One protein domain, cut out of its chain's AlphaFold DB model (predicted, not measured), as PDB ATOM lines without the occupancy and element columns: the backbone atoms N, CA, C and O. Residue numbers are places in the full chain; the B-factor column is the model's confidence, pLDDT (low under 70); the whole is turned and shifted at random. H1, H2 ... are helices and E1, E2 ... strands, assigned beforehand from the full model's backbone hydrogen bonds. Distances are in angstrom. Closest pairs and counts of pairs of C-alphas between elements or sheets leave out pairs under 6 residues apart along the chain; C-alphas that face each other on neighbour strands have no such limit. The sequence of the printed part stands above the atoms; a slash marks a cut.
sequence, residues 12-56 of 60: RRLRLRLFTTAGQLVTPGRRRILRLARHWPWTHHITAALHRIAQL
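AT A GLANCE: This is residues 12 to 56 of the 60 residues of the protein "Mobile element protein" of Streptomyces sp. NL15-2K (UniProt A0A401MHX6). A small hairpin of two strands, E1 and E2, joins two helices that stay apart, H1 before it and H2 after it, in an open arrangement with few contacts. Residues 12 to 17 of H1, the hairpin's turn at residues 27 to 32, and residues 48 to 56, of which 48 to 54 belong to H2, stick out. The printed part has 45 residues, with two named helices and two named strands in the order H1, E1, E2, H2; the sheet, in the order E1 - E2, is antiparallel and the class is mixed, helices and strands. The whole is only just loose, close to compact, with a radius of gyration of the C-alphas of 11.3 A and spans of 26 by 25 by 24 A.

HOW THE PARTS SIT: Strands E1, residues 24 to 26, and E2, residues 33 to 35, form an antiparallel hairpin, with 162 degrees between their directions. C-alphas 25 and 34 face each other at 4.5 A. N 24 and O 35, at 2.9 A, and N 33 and O 26, at 2.8 A, are within hydrogen-bond range. Helix H1, residues 12 to 20, is apart from E2. Helix H2, residues 43 to 54, is apart from E1 and from H1. In H1 and H2 every O i to N i+4 pair is within hydrogen-bond range.

IN THESE COORDINATES: E1 measures 5.9 A from first to last C-alpha and E2 6.3 A. H1 measures 11.6 A and begins at C-alpha 12, (-16.836, 15.627, 33.630). H2 measures 16.5 A, from C-alpha 43 at (-1.798, 5.108, 39.451) to C-alpha 54 at (4.257, 11.187, 25.336).

THE WHOLE: The two C-alphas farthest apart, those of Gly 29 and Pro 41, are 29.3 A apart. The printed part has no cut. The link from H1 to E1 is tight; those from E1 to E2 and from E2 to H2 are short. The mean pLDDT of the printed part is 76.9, and residues 12 to 23 are under 70.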
ATOM      1  N   ARG A  12     -16.346  15.261  32.304       64.12
ATOM      2  CA  ARG A  12     -16.836  15.627  33.630       64.12
ATOM      3  C   ARG A  12     -16.703  14.494  34.655       64.12
ATOM      4  O   ARG A  12     -16.239  14.766  35.756       64.12
ATOM      5  N   ARG A  13     -17.028  13.241  34.310       63.28
ATOM      6  CA  ARG A  13     -16.816  12.065  35.184       63.28
ATOM      7  C   ARG A  13     -15.340  11.745  35.350       63.28
ATOM      8  O   ARG A  13     -14.918  11.397  36.450       63.28
ATOM      9  N   LEU A  14     -14.566  11.899  34.278       64.06
ATOM     10  CA  LEU A  14     -13.121  11.737  34.326       64.06
ATOM     11  C   LEU A  14     -12.473  12.825  35.186       64.06
ATOM     12  O   LEU A  14     -11.667  12.497  36.047       64.06
ATOM     13  N   ARG A  15     -12.873  14.095  35.013       65.62
ATOM     14  CA  ARG A  15     -12.465  15.210  35.879       65.62
ATOM     15  C   ARG A  15     -12.826  14.915  37.314       65.62
ATOM     16  O   ARG A  15     -11.949  15.029  38.149       65.62
ATOM     17  N   LEU A  16     -14.065  14.511  37.600       65.62
ATOM     18  CA  LEU A  16     -14.448  14.207  38.971       65.62
ATOM     19  C   LEU A  16     -13.532  13.122  39.534       65.62
ATOM     20  O   LEU A  16     -12.876  13.387  40.516       65.62
ATOM     21  N   ARG A  17     -13.360  11.978  38.864       63.66
ATOM     22  CA  ARG A  17     -12.492  10.895  39.357       63.66
ATOM     23  C   ARG A  17     -11.027  11.307  39.497       63.66
ATOM     24  O   ARG A  17     -10.438  11.046  40.536       63.66
ATOM     25  N   LEU A  18     -10.442  11.970  38.498       61.75
ATOM     26  CA  LEU A  18      -9.056  12.454  38.540       61.75
ATOM     27  C   LEU A  18      -8.846  13.533  39.609       61.75
ATOM     28  O   LEU A  18      -7.813  13.524  40.266       61.75
ATOM     29  N   PHE A  19      -9.811  14.436  39.803       62.19
ATOM     30  CA  PHE A  19      -9.733  15.534  40.772       62.19
ATOM     31  C   PHE A  19     -10.243  15.161  42.176       62.19
ATOM     32  O   PHE A  19      -9.904  15.853  43.127       62.19
ATOM     33  N   THR A  20     -11.011  14.078  42.340       63.00
ATOM     34  CA  THR A  20     -11.403  13.513  43.651       63.00
ATOM     35  C   THR A  20     -10.393  12.494  44.163       63.00
ATOM     36  O   THR A  20     -10.507  12.007  45.284       63.00
ATOM     37  N   THR A  21      -9.424  12.118  43.335       60.75
ATOM     38  CA  THR A  21      -8.318  11.260  43.745       60.75
ATOM     39  C   THR A  21      -7.406  12.012  44.702       60.75
ATOM     40  O   THR A  21      -7.154  13.196  44.504       60.75
ATOM     41  N   ALA A  22      -6.822  11.309  45.678       61.75
ATOM     42  CA  ALA A  22      -5.719  11.777  46.524       61.75
ATOM     43  C   ALA A  22      -4.403  11.998  45.735       61.75
ATOM     44  O   ALA A  22      -3.337  11.502  46.105       61.75
ATOM     45  N   GLY A  23      -4.484  12.687  44.598       68.25
ATOM     46  CA  GLY A  23      -3.364  13.084  43.772       68.25
ATOM     47  C   GLY A  23      -3.238  14.602  43.790       68.25
ATOM     48  O   GLY A  23      -4.188  15.313  43.479       68.25
ATOM     49  N   GLN A  24      -2.076  15.117  44.178       74.44
ATOM     50  CA  GLN A  24      -1.839  16.557  44.194       74.44
ATOM     51  C   GLN A  24      -1.264  16.985  42.847       74.44
ATOM     52  O   GLN A  24      -0.152  16.590  42.494       74.44
ATOM     53  N   LEU A  25      -1.998  17.814  42.105       76.75
ATOM     54  CA  LEU A  25      -1.441  18.535  40.966       76.75
ATOM     55  C   LEU A  25      -0.811  19.833  41.477       76.75
ATOM     56  O   LEU A  25      -1.510  20.763  41.872       76.75
ATOM     57  N   VAL A  26       0.515  19.886  41.483       79.38
ATOM     58  CA  VAL A  26       1.294  21.046  41.914       79.38
ATOM     59  C   VAL A  26       1.885  21.708  40.678       79.38
ATOM     60  O   VAL A  26       2.449  21.029  39.824       79.38
ATOM     61  N   THR A  27       1.792  23.030  40.580       79.62
ATOM     62  CA  THR A  27       2.404  23.782  39.474       79.62
ATOM     63  C   THR A  27       3.520  24.679  40.006       79.62
ATOM     64  O   THR A  27       3.285  25.866  40.230       79.62
ATOM     65  N   PRO A  28       4.731  24.155  40.278       80.00
ATOM     66  CA  PRO A  28       5.860  25.015  40.603       80.00
ATOM     67  C   PRO A  28       6.373  25.711  39.331       80.00
ATOM     68  O   PRO A  28       7.039  25.109  38.481       80.00
ATOM     69  N   GLY A  29       6.057  27.001  39.192       84.75
ATOM     70  CA  GLY A  29       6.525  27.844  38.088       84.75
ATOM     71  C   GLY A  29       6.053  27.346  36.718       84.75
ATOM     72  O   GLY A  29       4.858  27.298  36.444       84.75
ATOM     73  N   ARG A  30       6.994  26.968  35.839       84.12
ATOM     74  CA  ARG A  30       6.700  26.457  34.481       84.12
ATOM     75  C   ARG A  30       6.463  24.946  34.411       84.12
ATOM     76  O   ARG A  30       6.192  24.427  33.331       84.12
ATOM     77  N   ARG A  31       6.590  24.219  35.524       83.25
ATOM     78  CA  ARG A  31       6.423  22.759  35.552       83.25
ATOM     79  C   ARG A  31       5.086  22.395  36.180       83.25
ATOM     80  O   ARG A  31       4.675  22.999  37.162       83.25
ATOM     81  N   ARG A  32       4.427  21.379  35.625       82.25
ATOM     82  CA  ARG A  32       3.226  20.757  36.200       82.25
ATOM     83  C   ARG A  32       3.626  19.389  36.741       82.25
ATOM     84  O   ARG A  32       4.062  18.533  35.979       82.25
ATOM     85  N   ILE A  33       3.519  19.208  38.052       81.81
ATOM     86  CA  ILE A  33       3.877  17.983  38.765       81.81
ATOM     87  C   ILE A  33       2.594  17.323  39.253       81.81
ATOM     88  O   ILE A  33       1.883  17.875  40.089       81.81
ATOM     89  N   LEU A  34       2.319  16.120  38.762       80.00
ATOM     90  CA  LEU A  34       1.231  15.287  39.257       80.00
ATOM     91  C   LEU A  34       1.787  14.289  40.281       80.00
ATOM     92  O   LEU A  34       2.515  13.365  39.922       80.00
ATOM     93  N   ARG A  35       1.449  14.470  41.559       79.81
ATOM     94  CA  ARG A  35       1.766  13.514  42.627       79.81
ATOM     95  C   ARG A  35       0.603  12.546  42.754       79.81
ATOM     96  O   ARG A  35      -0.468  12.964  43.169       79.81
ATOM     97  N   LEU A  36       0.802  11.279  42.415       76.81
ATOM     98  CA  LEU A  36      -0.200  10.225  42.598       76.81
ATOM     99  C   LEU A  36       0.123   9.417  43.858       76.81
ATOM    100  O   LEU A  36       1.288   9.124  44.129       76.81
ATOM    101  N   ALA A  37      -0.899   9.042  44.629       78.06
ATOM    102  CA  ALA A  37      -0.721   8.136  45.757       78.06
ATOM    103  C   ALA A  37      -0.239   6.761  45.259       78.06
ATOM    104  O   ALA A  37      -0.854   6.145  44.387       78.06
ATOM    105  N   ARG A  38       0.870   6.262  45.819       74.31
ATOM    106  CA  ARG A  38       1.550   5.049  45.327       74.31
ATOM    107  C   ARG A  38       0.662   3.798  45.330       74.31
ATOM    108  O   ARG A  38       0.785   2.978  44.433       74.31
ATOM    109  N   HIS A  39      -0.217   3.664  46.322       77.31
ATOM    110  CA  HIS A  39      -1.101   2.504  46.502       77.31
ATOM    111  C   HIS A  39      -2.468   2.667  45.822       77.31
ATOM    112  O   HIS A  39      -3.336   1.810  45.961       77.31
ATOM    113  N   TRP A  40      -2.698   3.778  45.122       79.19
ATOM    114  CA  TRP A  40      -3.980   4.000  44.478       79.19
ATOM    115  C   TRP A  40      -4.101   3.115  43.224       79.19
ATOM    116  O   TRP A  40      -3.210   3.149  42.370       79.19
ATOM    117  N   PRO A  41      -5.186   2.329  43.076       75.44
ATOM    118  CA  PRO A  41      -5.307   1.301  42.035       75.44
ATOM    119  C   PRO A  41      -5.202   1.831  40.598       75.44
ATOM    120  O   PRO A  41      -4.880   1.081  39.683       75.44
ATOM    121  N   TRP A  42      -5.426   3.127  40.381       74.19
ATOM    122  CA  TRP A  42      -5.396   3.746  39.055       74.19
ATOM    123  C   TRP A  42      -4.064   4.428  38.718       74.19
ATOM    124  O   TRP A  42      -3.889   4.884  37.587       74.19
ATOM    125  N   THR A  43      -3.110   4.472  39.657       80.38
ATOM    126  CA  THR A  43      -1.798   5.108  39.451       80.38
ATOM    127  C   THR A  43      -1.082   4.512  38.245       80.38
ATOM    128  O   THR A  43      -0.634   5.252  37.374       80.38
ATOM    129  N   HIS A  44      -1.059   3.180  38.134       82.19
ATOM    130  CA  HIS A  44      -0.434   2.509  36.997       82.19
ATOM    131  C   HIS A  44      -1.127   2.848  35.667       82.19
ATOM    132  O   HIS A  44      -0.454   3.153  34.685       82.19
ATOM    133  N   HIS A  45      -2.465   2.875  35.647       83.31
ATOM    134  CA  HIS A  45      -3.235   3.211  34.449       83.31
ATOM    135  C   HIS A  45      -2.959   4.637  33.955       83.31
ATOM    136  O   HIS A  45      -2.781   4.847  32.756       83.31
ATOM    137  N   ILE A  46      -2.875   5.612  34.864       81.62
ATOM    138  CA  ILE A  46      -2.603   7.011  34.504       81.62
ATOM    139  C   ILE A  46      -1.159   7.185  34.039       81.62
ATOM    140  O   ILE A  46      -0.932   7.830  33.017       81.62
ATOM    141  N   THR A  47      -0.183   6.584  34.727       84.25
ATOM    142  CA  THR A  47       1.222   6.635  34.300       84.25
ATOM    143  C   THR A  47       1.409   6.002  32.921       84.25
ATOM    144  O   THR A  47       2.063   6.599  32.068       84.25
ATOM    145  N   ALA A  48       0.792   4.845  32.664       86.94
ATOM    146  CA  ALA A  48       0.850   4.184  31.361       86.94
ATOM    147  C   ALA A  48       0.183   5.016  30.252       86.94
ATOM    148  O   ALA A  48       0.725   5.124  29.152       86.94
ATOM    149  N   ALA A  49      -0.962   5.645  30.536       86.19
ATOM    150  CA  ALA A  49      -1.639   6.522  29.583       86.19
ATOM    151  C   ALA A  49      -0.797   7.763  29.243       86.19
ATOM    152  O   ALA A  49      -0.644   8.089  28.068       86.19
ATOM    153  N   LEU A  50      -0.204   8.418  30.250       85.38
ATOM    154  CA  LEU A  50       0.692   9.561  30.043       85.38
ATOM    155  C   LEU A  50       1.925   9.168  29.227       85.38
ATOM    156  O   LEU A  50       2.301   9.892  28.311       85.38
ATOM    157  N   HIS A  51       2.513   8.007  29.518       88.94
ATOM    158  CA  HIS A  51       3.633   7.477  28.749       88.94
ATOM    159  C   HIS A  51       3.249   7.231  27.285       88.94
ATOM    160  O   HIS A  51       3.977   7.633  26.386       88.94
ATOM    161  N   ARG A  52       2.074   6.643  27.026       89.25
ATOM    162  CA  ARG A  52       1.572   6.439  25.661       89.25
ATOM    163  C   ARG A  52       1.351   7.761  24.921       89.25
ATOM    164  O   ARG A  52       1.703   7.847  23.754       89.25
ATOM    165  N   ILE A  53       0.783   8.774  25.579       86.44
ATOM    166  CA  ILE A  53       0.586  10.104  24.976       86.44
ATOM    167  C   ILE A  53       1.935  10.753  24.655       86.44
ATOM    168  O   ILE A  53       2.094  11.306  23.576       86.44
ATOM    169  N   ALA A  54       2.915  10.649  25.556       85.88
ATOM    170  CA  ALA A  54       4.257  11.187  25.336       85.88
ATOM    171  C   ALA A  54       5.014  10.492  24.189       85.88
ATOM    172  O   ALA A  54       5.944  11.071  23.638       85.88
ATOM    173  N   GLN A  55       4.633   9.260  23.846       89.12
ATOM    174  CA  GLN A  55       5.180   8.518  22.710       89.12
ATOM    175  C   GLN A  55       4.431   8.760  21.398       89.12
ATOM    176  O   GLN A  55       4.864   8.257  20.361       89.12
ATOM    177  N   LEU A  56       3.299   9.469  21.423       86.94
ATOM    178  CA  LEU A  56       2.581   9.768  20.196       86.94
ATOM    179  C   LEU A  56       3.459  10.702  19.343       86.94
ATOM    180  O   LEU A  56       3.928  11.712  19.874       86.94
TER     181      LEU A  56